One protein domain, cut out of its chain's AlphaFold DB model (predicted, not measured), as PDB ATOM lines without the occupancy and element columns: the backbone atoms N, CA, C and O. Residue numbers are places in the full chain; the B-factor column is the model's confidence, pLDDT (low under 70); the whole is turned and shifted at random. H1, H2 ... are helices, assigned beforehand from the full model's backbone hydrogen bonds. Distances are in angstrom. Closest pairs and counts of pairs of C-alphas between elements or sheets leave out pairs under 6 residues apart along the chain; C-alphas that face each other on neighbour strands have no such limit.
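This is residues 88 to 140 of the 202 residues of an uncharacterized protein of Schistosoma margrebowiei (UniProt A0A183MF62). The longest helix, H2, forms one side of an open, three-sided frame of helices joined nearly end to end: it makes a corner with H3, which runs lengthwise as the base, and H4 turns off at the far end of H3 as the other side. The tiny helix H1 sits beyond the beginning of H2, and a tail without a named element, residues 135 to 140, follows H4. The printed part has 53 residues, with four named helices in the order H1, H2, H3, H4 and no named strand, and its class is all helix. It is loose, with a radius of gyration of the C-alphas of 13.3 A, and elongated, spanning 37 by 21 by 20 A.

H2 covers residues 93 to 106 and measures 20.1 A from first to last C-alpha; it begins at C-alpha 93, at (165.393, 157.841, 177.177). Before it, H1 is residues 88 to 91, 5.2 A long. After it, H3 is residues 110 to 122, 17.9 A long, beginning at C-alpha 110, at (152.322, 158.635, 169.479). H4 is residues 124 to 134, 15.0 A long, and ends at C-alpha 134, at (161.500, 141.917, 189.932).

H2 and H3 only just touch, with 3 pairs of C-alphas within 8 A; H2 touches H3 with residues 99 to 103 alone, and H3 touches H2 with residues 110 to 113 alone. The closest C-alphas, those of Thr 103 and Val 113, are 7.4 A apart. The two helices run opposite ways at a steep tilt of 64 degrees. H1 is close to H2 but not clearly touching, the closest C-alphas being those of Gln 88 and Ala 96, at 5.5 A. H3 and H4 are close but not clearly touching, about perpendicular at 75 degrees, and their closest C-alphas, those of Leu 121 and Val 127, are 6.2 A apart. H1 and H3, H1 and H4, and H2 and H4 are apart. In H3 and H4 every O i to N i+4 pair is within hydrogen-bond range, and in H2 9 of 10 are; H1 is too short for such a pair.

The two C-alphas farthest apart, those of His 107 and Arg 139, are 37.2 A apart. The printed part has no cut, and the links H1 to H2, H2 to H3 and H3 to H4 are tight. Residues 89 to 95, 122 to 128 and 131 to 136 stand free. The mean pLDDT of the printed part is 71.1; it is under 70 at residues 88 to 91, 93, 98, 102 to 108 and 136 to 140.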
ATOM      1  N   GLN A  88     159.101 160.819 177.864       61.88
ATOM      2  CA  GLN A  88     160.456 160.315 177.726       61.88
ATOM      3  C   GLN A  88     161.221 160.356 179.056       61.88
ATOM      4  O   GLN A  88     161.865 159.364 179.392       61.88
ATOM      5  N   ALA A  89     161.066 161.400 179.875       67.88
ATOM      6  CA  ALA A  89     161.554 161.390 181.258       67.88
ATOM      7  C   ALA A  89     160.820 160.365 182.139       67.88
ATOM      8  O   ALA A  89     161.428 159.751 183.013       67.88
ATOM      9  N   SER A  90     159.525 160.134 181.893       68.38
ATOM     10  CA  SER A  90     158.725 159.188 182.685       68.38
ATOM     11  C   SER A  90     158.975 157.714 182.341       68.38
ATOM     12  O   SER A  90     158.765 156.856 183.198       68.38
ATOM     13  N   LEU A  91     159.366 157.405 181.101       67.88
ATOM     14  CA  LEU A  91     159.623 156.044 180.608       67.88
ATOM     15  C   LEU A  91     161.123 155.741 180.435       67.88
ATOM     16  O   LEU A  91     161.497 154.579 180.293       67.88
ATOM     17  N   GLY A  92     161.979 156.762 180.495       75.81
ATOM     18  CA  GLY A  92     163.422 156.678 180.273       75.81
ATOM     19  C   GLY A  92     163.808 156.817 178.794       75.81
ATOM     20  O   GLY A  92     163.133 156.296 177.902       75.81
ATOM     21  N   CYS A  93     164.938 157.488 178.530       62.44
ATOM     22  CA  CYS A  93     165.393 157.841 177.177       62.44
ATOM     23  C   CYS A  93     165.542 156.626 176.246       62.44
ATOM     24  O   CYS A  93     165.079 156.673 175.110       62.44
ATOM     25  N   SER A  94     166.106 155.517 176.735       71.88
ATOM     26  CA  SER A  94     166.348 154.314 175.924       71.88
ATOM     27  C   SER A  94     165.070 153.559 175.554       71.88
ATOM     28  O   SER A  94     164.989 152.959 174.483       71.88
ATOM     29  N   LEU A  95     164.058 153.565 176.425       73.25
ATOM     30  CA  LEU A  95     162.772 152.940 176.116       73.25
ATOM     31  C   LEU A  95     161.986 153.804 175.128       73.25
ATOM     32  O   LEU A  95     161.401 153.274 174.184       73.25
ATOM     33  N   ALA A  96     162.023 155.123 175.306       71.00
ATOM     34  CA  ALA A  96     161.385 156.065 174.400       71.00
ATOM     35  C   ALA A  96     161.967 156.004 172.981       71.00
ATOM     36  O   ALA A  96     161.204 155.893 172.026       71.00
ATOM     37  N   GLU A  97     163.295 155.964 172.844       75.44
ATOM     38  CA  GLU A  97     163.988 155.860 171.552       75.44
ATOM     39  C   GLU A  97     163.665 154.541 170.826       75.44
ATOM     40  O   GLU A  97     163.387 154.517 169.624       75.44
ATOM     41  N   ARG A  98     163.619 153.422 171.564       69.31
ATOM     42  CA  ARG A  98     163.230 152.118 171.001       69.31
ATOM     43  C   ARG A  98     161.770 152.097 170.560       69.31
ATOM     44  O   ARG A  98     161.461 151.502 169.530       69.31
ATOM     45  N   LEU A  99     160.879 152.742 171.311       70.88
ATOM     46  CA  LEU A  99     159.474 152.871 170.935       70.88
ATOM     47  C   LEU A  99     159.320 153.749 169.693       70.88
ATOM     48  O   LEU A  99     158.630 153.334 168.767       70.88
ATOM     49  N   GLU A 100     160.006 154.888 169.622       71.44
ATOM     50  CA  GLU A 100     159.984 155.790 168.467       71.44
ATOM     51  C   GLU A 100     160.454 155.080 167.189       71.44
ATOM     52  O   GLU A 100     159.773 155.132 166.163       71.44
ATOM     53  N   LYS A 101     161.519 154.276 167.271       72.44
ATOM     54  CA  LYS A 101     161.995 153.446 166.153       72.44
ATOM     55  C   LYS A 101     160.976 152.397 165.690       72.44
ATOM     56  O   LYS A 101     160.887 152.112 164.501       72.44
ATOM     57  N   ILE A 102     160.184 151.824 166.598       67.31
ATOM     58  CA  ILE A 102     159.092 150.902 166.237       67.31
ATOM     59  C   ILE A 102     157.909 151.678 165.634       67.31
ATOM     60  O   ILE A 102     157.260 151.193 164.704       67.31
ATOM     61  N   THR A 103     157.650 152.899 166.116       67.62
ATOM     62  CA  THR A 103     156.565 153.757 165.615       67.62
ATOM     63  C   THR A 103     156.800 154.232 164.183       67.62
ATOM     64  O   THR A 103     155.853 154.231 163.395       67.62
ATOM     65  N   THR A 104     158.045 154.568 163.815       66.00
ATOM     66  CA  THR A 104     158.400 155.013 162.456       66.00
ATOM     67  C   THR A 104     158.291 153.885 161.434       66.00
ATOM     68  O   THR A 104     157.897 154.132 160.300       66.00
ATOM     69  N   VAL A 105     158.560 152.641 161.844       67.50
ATOM     70  CA  VAL A 105     158.438 151.447 160.988       67.50
ATOM     71  C   VAL A 105     156.976 151.045 160.753       67.50
ATOM     72  O   VAL A 105     156.660 150.492 159.703       67.50
ATOM     73  N   GLN A 106     156.070 151.322 161.698       65.44
ATOM     74  CA  GLN A 106     154.661 150.906 161.618       65.44
ATOM     75  C   GLN A 106     153.651 152.050 161.400       65.44
ATOM     76  O   GLN A 106     152.447 151.809 161.458       65.44
ATOM     77  N   HIS A 107     154.103 153.286 161.143       66.44
ATOM     78  CA  HIS A 107     153.251 154.483 160.987       66.44
ATOM     79  C   HIS A 107     152.216 154.681 162.118       66.44
ATOM     80  O   HIS A 107     151.133 155.233 161.908       66.44
ATOM     81  N   LEU A 108     152.528 154.232 163.334       69.88
ATOM     82  CA  LEU A 108     151.648 154.382 164.492       69.88
ATOM     83  C   LEU A 108     151.828 155.776 165.094       69.88
ATOM     84  O   LEU A 108     152.944 156.214 165.358       69.88
ATOM     85  N   THR A 109     150.725 156.473 165.361       76.81
ATOM     86  CA  THR A 109     150.778 157.777 166.037       76.81
ATOM     87  C   THR A 109     151.204 157.614 167.502       76.81
ATOM     88  O   THR A 109     150.878 156.620 168.156       76.81
ATOM     89  N   THR A 110     151.875 158.617 168.068       71.62
ATOM     90  CA  THR A 110     152.322 158.635 169.479       71.62
ATOM     91  C   THR A 110     151.184 158.349 170.466       71.62
ATOM     92  O   THR A 110     151.352 157.634 171.455       71.62
ATOM     93  N   ARG A 111     149.973 158.824 170.154       73.38
ATOM     94  CA  ARG A 111     148.745 158.549 170.911       73.38
ATOM     95  C   ARG A 111     148.345 157.072 170.873       73.38
ATOM     96  O   ARG A 111     147.880 156.552 171.886       73.38
ATOM     97  N   GLN A 112     148.508 156.394 169.739       76.56
ATOM     98  CA  GLN A 112     148.232 154.959 169.619       76.56
ATOM     99  C   GLN A 112     149.261 154.134 170.386       76.56
ATOM    100  O   GLN A 112     148.881 153.216 171.102       76.56
ATOM    101  N   VAL A 113     150.536 154.511 170.323       75.94
ATOM    102  CA  VAL A 113     151.602 153.825 171.066       75.94
ATOM    103  C   VAL A 113     151.441 154.000 172.569       75.94
ATOM    104  O   VAL A 113     151.544 153.026 173.306       75.94
ATOM    105  N   LYS A 114     151.060 155.193 173.033       75.88
ATOM    106  CA  LYS A 114     150.738 155.431 174.447       75.88
ATOM    107  C   LYS A 114     149.547 154.595 174.922       75.88
ATOM    108  O   LYS A 114     149.570 154.098 176.043       75.88
ATOM    109  N   ARG A 115     148.513 154.423 174.086       76.25
ATOM    110  CA  ARG A 115     147.362 153.556 174.397       76.25
ATOM    111  C   ARG A 115     147.754 152.086 174.428       76.25
ATOM    112  O   ARG A 115     147.424 151.418 175.390       76.25
ATOM    113  N   LEU A 116     148.503 151.619 173.433       78.31
ATOM    114  CA  LEU A 116     148.960 150.235 173.362       78.31
ATOM    115  C   LEU A 116     149.882 149.887 174.535       78.31
ATOM    116  O   LEU A 116     149.713 148.854 175.168       78.31
ATOM    117  N   LEU A 117     150.829 150.768 174.861       78.25
ATOM    118  CA  LEU A 117     151.722 150.590 176.001       78.25
ATOM    119  C   LEU A 117     150.940 150.584 177.313       78.25
ATOM    120  O   LEU A 117     151.206 149.753 178.173       78.25
ATOM    121  N   LYS A 118     149.957 151.481 177.453       76.62
ATOM    122  CA  LYS A 118     149.057 151.475 178.603       76.62
ATOM    123  C   LYS A 118     148.303 150.152 178.683       76.62
ATOM    124  O   LYS A 118     148.364 149.532 179.729       76.62
ATOM    125  N   ASP A 119     147.696 149.685 177.597       74.69
ATOM    126  CA  ASP A 119     146.949 148.423 177.567       74.69
ATOM    127  C   ASP A 119     147.834 147.225 177.947       74.69
ATOM    128  O   ASP A 119     147.445 146.413 178.787       74.69
ATOM    129  N   VAL A 120     149.056 147.151 177.410       75.75
ATOM    130  CA  VAL A 120     150.028 146.090 177.719       75.75
ATOM    131  C   VAL A 120     150.494 146.154 179.176       75.75
ATOM    132  O   VAL A 120     150.543 145.122 179.838       75.75
ATOM    133  N   LEU A 121     150.799 147.344 179.700       74.38
ATOM    134  CA  LEU A 121     151.227 147.535 181.092       74.38
ATOM    135  C   LEU A 121     150.071 147.499 182.101       74.38
ATOM    136  O   LEU A 121     150.324 147.462 183.299       74.38
ATOM    137  N   THR A 122     148.819 147.529 181.649       75.50
ATOM    138  CA  THR A 122     147.634 147.303 182.494       75.50
ATOM    139  C   THR A 122     147.147 145.863 182.455       75.50
ATOM    140  O   THR A 122     146.258 145.501 183.220       75.50
ATOM    141  N   ASN A 123     147.698 145.033 181.567       82.38
ATOM    142  CA  ASN A 123     147.355 143.627 181.528       82.38
ATOM    143  C   ASN A 123     147.922 142.936 182.778       82.38
ATOM    144  O   ASN A 123     149.135 142.896 182.981       82.38
ATOM    145  N   GLU A 124     147.031 142.393 183.607       78.56
ATOM    146  CA  GLU A 124     147.389 141.753 184.877       78.56
ATOM    147  C   GLU A 124     148.392 140.606 184.705       78.56
ATOM    148  O   GLU A 124     149.264 140.439 185.555       78.56
ATOM    149  N   ASP A 125     148.356 139.862 183.595       76.56
ATOM    150  CA  ASP A 125     149.320 138.788 183.338       76.56
ATOM    151  C   ASP A 125     150.724 139.346 183.080       76.56
ATOM    152  O   ASP A 125     151.712 138.817 183.596       76.56
ATOM    153  N   VAL A 126     150.821 140.444 182.321       75.56
ATOM    154  CA  VAL A 126     152.086 141.137 182.018       75.56
ATOM    155  C   VAL A 126     152.652 141.795 183.273       75.56
ATOM    156  O   VAL A 126     153.837 141.649 183.568       75.56
ATOM    157  N   VAL A 127     151.807 142.470 184.051       78.44
ATOM    158  CA  VAL A 127     152.191 143.087 185.327       78.44
ATOM    159  C   VAL A 127     152.634 142.023 186.325       78.44
ATOM    160  O   VAL A 127     153.660 142.187 186.975       78.44
ATOM    161  N   SER A 128     151.913 140.907 186.425       76.12
ATOM    162  CA  SER A 128     152.258 139.796 187.318       76.12
ATOM    163  C   SER A 128     153.523 139.061 186.879       76.12
ATOM    164  O   SER A 128     154.278 138.569 187.717       76.12
ATOM    165  N   ALA A 129     153.786 138.966 185.574       75.38
ATOM    166  CA  ALA A 129     155.050 138.453 185.052       75.38
ATOM    167  C   ALA A 129     156.216 139.402 185.371       75.38
ATOM    168  O   ALA A 129     157.264 138.944 185.818       75.38
ATOM    169  N   LEU A 130     156.021 140.716 185.218       78.56
ATOM    170  CA  LEU A 130     157.029 141.726 185.552       78.56
ATOM    171  C   LEU A 130     157.307 141.784 187.061       78.56
ATOM    172  O   LEU A 130     158.462 141.883 187.462       78.56
ATOM    173  N   ARG A 131     156.273 141.665 187.904       75.44
ATOM    174  CA  ARG A 131     156.428 141.540 189.363       75.44
ATOM    175  C   ARG A 131     157.239 140.301 189.717       75.44
ATOM    176  O   ARG A 131     158.252 140.441 190.377       75.44
ATOM    177  N   ARG A 132     156.906 139.129 189.161       74.31
ATOM    178  CA  ARG A 132     157.703 137.900 189.349       74.31
ATOM    179  C   ARG A 132     159.155 138.023 188.879       74.31
ATOM    180  O   ARG A 132     160.032 137.392 189.460       74.31
ATOM    181  N   TYR A 133     159.411 138.815 187.841       73.25
ATOM    182  CA  TYR A 133     160.769 139.110 187.386       73.25
ATOM    183  C   TYR A 133     161.535 139.969 188.404       73.25
ATOM    184  O   TYR A 133     162.665 139.641 188.754       73.25
ATOM    185  N   ILE A 134     160.908 141.030 188.918       74.62
ATOM    186  CA  ILE A 134     161.500 141.917 189.932       74.62
ATOM    187  C   ILE A 134     161.672 141.192 191.278       74.62
ATOM    188  O   ILE A 134     162.692 141.365 191.937       74.62
ATOM    189  N   ASP A 135     160.717 140.337 191.646       74.00
ATOM    190  CA  ASP A 135     160.725 139.532 192.872       74.00
ATOM    191  C   ASP A 135     161.712 138.346 192.799       74.00
ATOM    192  O   ASP A 135     161.893 137.624 193.777       74.00
ATOM    193  N   GLY A 136     162.385 138.140 191.659       58.19
ATOM    194  CA  GLY A 136     163.445 137.136 191.506       58.19
ATOM    195  C   GLY A 136     162.958 135.684 191.423       58.19
ATOM    196  O   GLY A 136     163.772 134.763 191.425       58.19
ATOM    197  N   GLU A 137     161.647 135.462 191.305       57.41
ATOM    198  CA  GLU A 137     161.038 134.142 191.062       57.41
ATOM    199  C   GLU A 137     161.437 133.576 189.691       57.41
ATOM    200  O   GLU A 137     161.479 132.361 189.480       57.41
ATOM    201  N   PHE A 138     161.782 134.451 188.743       48.53
ATOM    202  CA  PHE A 138     162.345 134.052 187.463       48.53
ATOM    203  C   PHE A 138     163.849 133.796 187.597       48.53
ATOM    204  O   PHE A 138     164.688 134.603 187.200       48.53
ATOM    205  N   ARG A 139     164.195 132.632 188.150       50.56
ATOM    206  CA  ARG A 139     165.507 132.017 187.931       50.56
ATOM    207  C   ARG A 139     165.623 131.631 186.452       50.56
ATOM    208  O   ARG A 139     165.325 130.497 186.077       50.56
ATOM    209  N   GLU A 140     166.027 132.570 185.602       51.53
ATOM    210  CA  GLU A 140     166.610 132.201 184.311       51.53
ATOM    211  C   GLU A 140     168.017 131.627 184.546       51.53
ATOM    212  O   GLU A 140     168.709 132.050 185.477       51.53
TER     213      GLU A 140